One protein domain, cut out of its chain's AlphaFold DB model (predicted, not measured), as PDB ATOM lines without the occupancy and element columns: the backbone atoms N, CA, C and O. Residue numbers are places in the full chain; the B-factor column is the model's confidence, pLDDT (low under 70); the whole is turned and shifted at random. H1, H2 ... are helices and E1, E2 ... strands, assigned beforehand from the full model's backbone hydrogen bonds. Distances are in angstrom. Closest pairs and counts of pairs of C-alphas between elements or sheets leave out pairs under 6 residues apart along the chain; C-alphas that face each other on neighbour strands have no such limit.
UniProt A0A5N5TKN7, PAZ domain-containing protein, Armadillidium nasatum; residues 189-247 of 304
ATOM      1  N   TYR A 189     185.889 218.261 204.544       89.50
ATOM      2  CA  TYR A 189     186.745 218.284 203.361       89.50
ATOM      3  C   TYR A 189     187.781 219.396 203.428       89.50
ATOM      4  O   TYR A 189     188.941 219.136 203.136       89.50
ATOM      5  N   ASN A 190     187.419 220.598 203.876       89.19
ATOM      6  CA  ASN A 190     188.395 221.681 204.025       89.19
ATOM      7  C   ASN A 190     189.522 221.302 205.001       89.19
ATOM      8  O   ASN A 190     190.699 221.516 204.713       89.19
ATOM      9  N   VAL A 191     189.192 220.660 206.127       90.06
ATOM     10  CA  VAL A 191     190.195 220.134 207.073       90.06
ATOM     11  C   VAL A 191     191.059 219.044 206.429       90.06
ATOM     12  O   VAL A 191     192.277 219.020 206.630       90.06
ATOM     13  N   LEU A 192     190.446 218.149 205.652       89.62
ATOM     14  CA  LEU A 192     191.141 217.076 204.944       89.62
ATOM     15  C   LEU A 192     192.103 217.629 203.885       89.62
ATOM     16  O   LEU A 192     193.281 217.279 203.905       89.62
ATOM     17  N   PHE A 193     191.645 218.525 203.011       87.38
ATOM     18  CA  PHE A 193     192.475 219.145 201.980       87.38
ATOM     19  C   PHE A 193     193.610 219.959 202.592       87.38
ATOM     20  O   PHE A 193     194.750 219.796 202.172       87.38
ATOM     21  N   ASN A 194     193.368 220.711 203.668       84.38
ATOM     22  CA  ASN A 194     194.443 221.395 204.392       84.38
ATOM     23  C   ASN A 194     195.517 220.427 204.913       84.38
ATOM     24  O   ASN A 194     196.700 220.766 204.954       84.38
ATOM     25  N   ARG A 195     195.132 219.208 205.311       86.25
ATOM     26  CA  ARG A 195     196.086 218.160 205.698       86.25
ATOM     27  C   ARG A 195     196.843 217.616 204.486       86.25
ATOM     28  O   ARG A 195     198.053 217.440 204.589       86.25
ATOM     29  N   ILE A 196     196.161 217.384 203.365       88.62
ATOM     30  CA  ILE A 196     196.784 216.947 202.106       88.62
ATOM     31  C   ILE A 196     197.822 217.979 201.646       88.62
ATOM     32  O   ILE A 196     198.961 217.608 201.386       88.62
ATOM     33  N   MET A 197     197.485 219.272 201.659       85.00
ATOM     34  CA  MET A 197     198.401 220.356 201.279       85.00
ATOM     35  C   MET A 197     199.675 220.364 202.135       85.00
ATOM     36  O   MET A 197     200.774 220.508 201.605       85.00
ATOM     37  N   LYS A 198     199.558 220.111 203.446       84.62
ATOM     38  CA  LYS A 198     200.726 219.966 204.334       84.62
ATOM     39  C   LYS A 198     201.602 218.765 203.967       84.62
ATOM     40  O   LYS A 198     202.822 218.870 204.028       84.62
ATOM     41  N   VAL A 199     201.001 217.633 203.587       88.19
ATOM     42  CA  VAL A 199     201.745 216.440 203.130       88.19
ATOM     43  C   VAL A 199     202.472 216.724 201.815       88.19
ATOM     44  O   VAL A 199     203.621 216.322 201.654       88.19
ATOM     45  N   LEU A 200     201.840 217.489 200.922       85.81
ATOM     46  CA  LEU A 200     202.439 217.990 199.683       85.81
ATOM     47  C   LEU A 200     203.474 219.111 199.911       85.81
ATOM     48  O   LEU A 200     203.977 219.672 198.946       85.81
ATOM     49  N   LYS A 201     203.814 219.427 201.171       83.19
ATOM     50  CA  LYS A 201     204.784 220.460 201.576       83.19
ATOM     51  C   LYS A 201     204.407 221.892 201.173       83.19
ATOM     52  O   LYS A 201     205.270 222.766 201.131       83.19
ATOM     53  N   TYR A 202     203.121 222.159 200.946       82.75
ATOM     54  CA  TYR A 202     202.623 223.527 200.821       82.75
ATOM     55  C   TYR A 202     202.563 224.196 202.195       82.75
ATOM     56  O   TYR A 202     202.247 223.569 203.215       82.75
ATOM     57  N   VAL A 203     202.825 225.498 202.211       76.81
ATOM     58  CA  VAL A 203     202.766 226.340 203.402       76.81
ATOM     59  C   VAL A 203     201.508 227.190 203.348       76.81
ATOM     60  O   VAL A 203     201.216 227.848 202.352       76.81
ATOM     61  N   MET A 204     200.753 227.180 204.440       71.94
ATOM     62  CA  MET A 204     199.569 228.015 204.572       71.94
ATOM     63  C   MET A 204     199.965 229.396 205.091       71.94
ATOM     64  O   MET A 204     200.536 229.504 206.177       71.94
ATOM     65  N   ILE A 205     199.625 230.440 204.339       71.69
ATOM     66  CA  ILE A 205     199.770 231.837 204.761       71.69
ATOM     67  C   ILE A 205     198.377 232.465 204.719       71.69
ATOM     68  O   ILE A 205     197.777 232.661 203.659       71.69
ATOM     69  N   GLY A 206     197.819 232.742 205.898       75.12
ATOM     70  CA  GLY A 206     196.425 233.163 206.030       75.12
ATOM     71  C   GLY A 206     195.456 232.048 205.621       75.12
ATOM     72  O   GLY A 206     195.410 231.007 206.268       75.12
ATOM     73  N   ARG A 207     194.662 232.276 204.566       68.56
ATOM     74  CA  ARG A 207     193.681 231.306 204.024       68.56
ATOM     75  C   ARG A 207     194.140 230.621 202.735       68.56
ATOM     76  O   ARG A 207     193.388 229.840 202.164       68.56
ATOM     77  N   ASN A 208     195.351 230.929 202.286       72.12
ATOM     78  CA  ASN A 208     195.883 230.482 201.010       72.12
ATOM     79  C   ASN A 208     197.046 229.516 201.252       72.12
ATOM     80  O   ASN A 208     197.727 229.608 202.278       72.12
ATOM     81  N   VAL A 209     197.280 228.614 200.303       73.62
ATOM     82  CA  VAL A 209     198.379 227.642 200.345       73.62
ATOM     83  C   VAL A 209     199.364 227.924 199.224       73.62
ATOM     84  O   VAL A 209     198.970 228.098 198.077       73.62
ATOM     85  N   TYR A 210     200.645 227.972 199.564       76.69
ATOM     86  CA  TYR A 210     201.737 228.356 198.674       76.69
ATOM     87  C   TYR A 210     202.796 227.260 198.623       76.69
ATOM     88  O   TYR A 210     202.999 226.564 199.620       76.69
ATOM     89  N   SER A 211     203.461 227.106 197.481       78.62
ATOM     90  CA  SER A 211     204.590 226.193 197.302       78.62
ATOM     91  C   SER A 211     205.901 226.973 197.380       78.62
ATOM     92  O   SER A 211     206.226 227.695 196.437       78.62
ATOM     93  N   PRO A 212     206.693 226.828 198.457       74.88
ATOM     94  CA  PRO A 212     208.042 227.389 198.493       74.88
ATOM     95  C   PRO A 212     208.996 226.668 197.532       74.88
ATOM     96  O   PRO A 212     210.002 227.229 197.124       74.88
ATOM     97  N   HIS A 213     208.707 225.411 197.178       77.06
ATOM     98  CA  HIS A 213     209.567 224.602 196.307       77.06
ATOM     99  C   HIS A 213     209.532 225.043 194.842       77.06
ATOM    100  O   HIS A 213     210.475 224.780 194.105       77.06
ATOM    101  N   GLU A 214     208.454 225.705 194.430       73.50
ATOM    102  CA  GLU A 214     208.259 226.220 193.072       73.50
ATOM    103  C   GLU A 214     208.473 227.740 193.025       73.50
ATOM    104  O   GLU A 214     207.850 228.441 192.226       73.50
ATOM    105  N   SER A 215     209.305 228.275 193.923       75.31
ATOM    106  CA  SER A 215     209.521 229.710 194.009       75.31
ATOM    107  C   SER A 215     210.259 230.268 192.793       75.31
ATOM    108  O   SER A 215     211.170 229.656 192.231       75.31
ATOM    109  N   VAL A 216     209.845 231.464 192.379       77.12
ATOM    110  CA  VAL A 216     210.439 232.193 191.260       77.12
ATOM    111  C   VAL A 216     211.039 233.485 191.787       77.12
ATOM    112  O   VAL A 216     210.333 234.353 192.304       77.12
ATOM    113  N   MET A 217     212.352 233.621 191.639       73.00
ATOM    114  CA  MET A 217     213.067 234.844 191.992       73.00
ATOM    115  C   MET A 217     212.884 235.907 190.907       73.00
ATOM    116  O   MET A 217     212.968 235.612 189.716       73.00
ATOM    117  N   ILE A 218     212.722 237.160 191.330       75.31
ATOM    118  CA  ILE A 218     212.824 238.352 190.484       75.31
ATOM    119  C   ILE A 218     214.079 239.119 190.926       75.31
ATOM    120  O   ILE A 218     214.003 239.972 191.820       75.31
ATOM    121  N   PRO A 219     215.255 238.822 190.330       75.75
ATOM    122  CA  PRO A 219     216.540 239.335 190.811       75.75
ATOM    123  C   PRO A 219     216.624 240.863 190.800       75.75
ATOM    124  O   PRO A 219     217.170 241.457 191.725       75.75
ATOM    125  N   GLN A 220     216.009 241.494 189.797       68.56
ATOM    126  CA  GLN A 220     215.983 242.950 189.597       68.56
ATOM    127  C   GLN A 220     215.349 243.712 190.773       68.56
ATOM    128  O   GLN A 220     215.652 244.883 190.989       68.56
ATOM    129  N   HIS A 221     214.490 243.046 191.550       63.38
ATOM    130  CA  HIS A 221     213.778 243.640 192.682       63.38
ATOM    131  C   HIS A 221     214.064 242.936 194.013       63.38
ATOM    132  O   HIS A 221     213.503 243.331 195.028       63.38
ATOM    133  N   GLN A 222     214.930 241.912 194.027       71.00
ATOM    134  CA  GLN A 222     215.212 241.080 195.210       71.00
ATOM    135  C   GLN A 222     213.934 240.496 195.836       71.00
ATOM    136  O   GLN A 222     213.825 240.369 197.053       71.00
ATOM    137  N   LEU A 223     212.963 240.154 194.987       70.38
ATOM    138  CA  LEU A 223     211.692 239.559 195.386       70.38
ATOM    139  C   LEU A 223     211.670 238.070 195.053       70.38
ATOM    140  O   LEU A 223     212.244 237.640 194.051       70.38
ATOM    141  N   GLU A 224     210.950 237.307 195.866       73.25
ATOM    142  CA  GLU A 224     210.661 235.894 195.643       73.25
ATOM    143  C   GLU A 224     209.145 235.705 195.575       73.25
ATOM    144  O   GLU A 224     208.409 236.141 196.463       73.25
ATOM    145  N   ILE A 225     208.669 235.083 194.498       73.25
ATOM    146  CA  ILE A 225     207.251 234.795 194.291       73.25
ATOM    147  C   ILE A 225     207.020 233.315 194.532       73.25
ATOM    148  O   ILE A 225     207.626 232.469 193.881       73.25
ATOM    149  N   TRP A 226     206.090 233.004 195.429       79.94
ATOM    150  CA  TRP A 226     205.628 231.639 195.645       79.94
ATOM    151  C   TRP A 226     204.291 231.431 194.934       79.94
ATOM    152  O   TRP A 226     203.327 232.140 195.248       79.94
ATOM    153  N   PRO A 227     204.191 230.482 193.988       73.56
ATOM    154  CA  PRO A 227     202.905 230.110 193.422       73.56
ATOM    155  C   PRO A 227     202.032 229.473 194.505       73.56
ATOM    156  O   PRO A 227     202.521 228.847 195.449       73.56
ATOM    157  N   GLY A 228     200.721 229.646 194.388       70.75
ATOM    158  CA  GLY A 228     199.788 229.135 195.379       70.75
ATOM    159  C   GLY A 228     198.374 228.983 194.853       70.75
ATOM    160  O   GLY A 228     197.997 229.556 193.829       70.75
ATOM    161  N   TYR A 229     197.598 228.220 195.608       71.88
ATOM    162  CA  TYR A 229     196.228 227.848 195.306       71.88
ATOM    163  C   TYR A 229     195.311 228.316 196.439       71.88
ATOM    164  O   TYR A 229     195.700 228.362 197.615       71.88
ATOM    165  N   ILE A 230     194.070 228.648 196.099       65.94
ATOM    166  CA  ILE A 230     192.981 228.660 197.074       65.94
ATOM    167  C   ILE A 230     192.208 227.381 196.870       65.94
ATOM    168  O   ILE A 230     191.491 227.241 195.887       65.94
ATOM    169  N   THR A 231     192.345 226.472 197.825       69.25
ATOM    170  CA  THR A 231     191.651 225.192 197.808       69.25
ATOM    171  C   THR A 231     190.505 225.283 198.794       69.25
ATOM    172  O   THR A 231     190.706 225.174 200.005       69.25
ATOM    173  N   ALA A 232     189.311 225.539 198.274       76.56
ATOM    174  CA  ALA A 232     188.103 225.607 199.079       76.56
ATOM    175  C   ALA A 232     187.064 224.652 198.508       76.56
ATOM    176  O   ALA A 232     186.779 224.642 197.311       76.56
ATOM    177  N   VAL A 233     186.506 223.830 199.384       84.69
ATOM    178  CA  VAL A 233     185.405 222.947 199.036       84.69
ATOM    179  C   VAL A 233     184.096 223.680 199.270       84.69
ATOM    180  O   VAL A 233     183.907 224.312 200.311       84.69
ATOM    181  N   HIS A 234     183.196 223.589 198.296       83.44
ATOM    182  CA  HIS A 234     181.886 224.224 198.324       83.44
ATOM    183  C   HIS A 234     180.794 223.228 197.944       83.44
ATOM    184  O   HIS A 234     181.000 222.332 197.125       83.44
ATOM    185  N   HIS A 235     179.620 223.406 198.545       82.94
ATOM    186  CA  HIS A 235     178.410 222.729 198.106       82.94
ATOM    187  C   HIS A 235     177.786 223.538 196.965       82.94
ATOM    188  O   HIS A 235     177.515 224.728 197.129       82.94
ATOM    189  N   MET A 236     177.601 222.895 195.819       81.62
ATOM    190  CA  MET A 236     177.008 223.456 194.606       81.62
ATOM    191  C   MET A 236     175.788 222.618 194.204       81.62
ATOM    192  O   MET A 236     175.600 221.509 194.698       81.62
ATOM    193  N   GLU A 237     174.978 223.110 193.263       73.56
ATOM    194  CA  GLU A 237     173.729 222.447 192.833       73.56
ATOM    195  C   GLU A 237     173.933 221.001 192.346       73.56
ATOM    196  O   GLU A 237     173.050 220.163 192.489       73.56
ATOM    197  N   LYS A 238     175.117 220.685 191.804       68.94
ATOM    198  CA  LYS A 238     175.483 219.339 191.327       68.94
ATOM    199  C   LYS A 238     176.320 218.531 192.328       68.94
ATOM    200  O   LYS A 238     176.928 217.533 191.951       68.94
ATOM    201  N   GLY A 239     176.376 218.961 193.586       79.31
ATOM    202  CA  GLY A 239     177.117 218.300 194.655       79.31
ATOM    203  C   GLY A 239     178.346 219.080 195.114       79.31
ATOM    204  O   GLY A 239     178.441 220.298 194.975       79.31
ATOM    205  N   VAL A 240     179.292 218.369 195.721       83.81
ATOM    206  CA  VAL A 240     180.467 218.986 196.340       83.81
ATOM    207  C   VAL A 240     181.553 219.204 195.296       83.81
ATOM    208  O   VAL A 240     181.947 218.275 194.592       83.81
ATOM    209  N   MET A 241     182.068 220.426 195.214       82.81
ATOM    210  CA  MET A 241     183.123 220.789 194.272       82.81
ATOM    211  C   MET A 241     184.312 221.397 195.007       82.81
ATOM    212  O   MET A 241     184.152 222.181 195.945       82.81
ATOM    213  N   LEU A 242     185.512 221.036 194.563       81.19
ATOM    214  CA  LEU A 242     186.753 221.693 194.942       81.19
ATOM    215  C   LEU A 242     186.993 222.845 193.968       81.19
ATOM    216  O   LEU A 242     187.172 222.626 192.770       81.19
ATOM    217  N   GLY A 243     186.974 224.064 194.487       69.88
ATOM    218  CA  GLY A 243     187.374 225.240 193.732       69.88
ATOM    219  C   GLY A 243     188.871 225.407 193.850       69.88
ATOM    220  O   GLY A 243     189.387 225.448 194.969       69.88
ATOM    221  N   ASP A 244     189.540 225.511 192.707       63.12
ATOM    222  CA  ASP A 244     190.911 225.993 192.644       63.12
ATOM    223  C   ASP A 244     190.920 227.388 192.027       63.12
ATOM    224  O   ASP A 244     190.849 227.552 190.809       63.12
ATOM    225  N   ILE A 245     190.983 228.417 192.867       54.66
ATOM    226  CA  ILE A 245     191.259 229.766 192.379       54.66
ATOM    227  C   ILE A 245     192.761 229.979 192.522       54.66
ATOM    228  O   ILE A 245     193.253 230.240 193.622       54.66
ATOM    229  N   ALA A 246     193.484 229.925 191.403       48.34
ATOM    230  CA  ALA A 246     194.830 230.472 191.319       48.34
ATOM    231  C   ALA A 246     194.750 231.969 191.654       48.34
ATOM    232  O   ALA A 246     194.370 232.797 190.821       48.34
ATOM    233  N   THR A 247     195.028 232.336 192.906       43.53
ATOM    234  CA  THR A 247     194.955 233.743 193.294       43.53
ATOM    235  C   THR A 247     196.201 234.489 192.887       43.53
ATOM    236  O   THR A 247     197.194 234.509 193.607       43.53
TER     237      THR A 247
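This is residues 189 to 247 of the 304 residues of the protein "PAZ domain-containing protein" of Armadillidium nasatum (UniProt A0A5N5TKN7). This is a long, thin and loose model: the long hairpin E5 and E6 makes one end, the small hairpin E3 and E4 makes the other, and E4 runs on into E5 to join them. Between these ends the short hairpin E1 and E2 adds to the sheet through E2, beside the first residues of E5, and the helix H1 covers one face of that sheet. The printed part has 59 residues with one named helix followed by six named strands; the sheet E1 - E2 - E5 - E6 and the separate pair E3 - E4 are antiparallel, and the class is mixed, helices and strands. The radius of gyration of the C-alphas is 13.9 A, and the outline is a rod spanning 47 by 22 by 17 A.

Find C-alpha 189 at (186.745, 218.284, 203.361); from there H1 runs to residue 199, 15.1 A away. Next come E1, residues 203 to 205, and E2, residues 208 to 210. Look for E3 at residues 216 to 218 and E4 at residues 223 to 225. E5, residues 228 to 236, begins with C-alpha 228 at (199.788, 229.135, 195.379) and is 23.5 A long. E6, residues 239 to 245, is 18.3 A long and ends with C-alpha 245 at (191.259, 229.766, 192.379).

Start with H1, where every O i to N i+4 pair is within hydrogen-bond range. It is on the sheet E1 E2 E5 E6 at a height over the sheet of 7.3 A, two layers, a helix on one face of a sheet. It is only just over E2, with 3 of its C-alphas falling on that strand, and runs along the strands, at 20 degrees to E2 on the local plane. Its closest C-alphas to E5 are those of Asn 190 and Val 233, 6.0 A apart. In the hairpin E1 and E2, see N 203 and O 210 at 2.8 A. The pairing of E5 is staggered: residues 228 to 229 pair with E2, with N 229 and O 209 at 2.8 A, and residues 230 to 236 pair with E6, with N 234 and O 241 at 2.9 A. In the hairpin E3 and E4, N 218 and O 223 are 2.8 A apart. E4 runs on into E5 across a break of 2 residues, at 34 degrees. H1 is apart from E3 and E4.

The two C-alphas farthest apart are those of Gln 220 and Glu 237, 47.1 A. Residues 218 to 223 stand free. The printed part has no cut, and its six links between named elements are tight. The mean pLDDT of the printed part is 76.1; look for values under 70 at residues 207, 220 to 221, 230 to 231, 238 and 243 to 247.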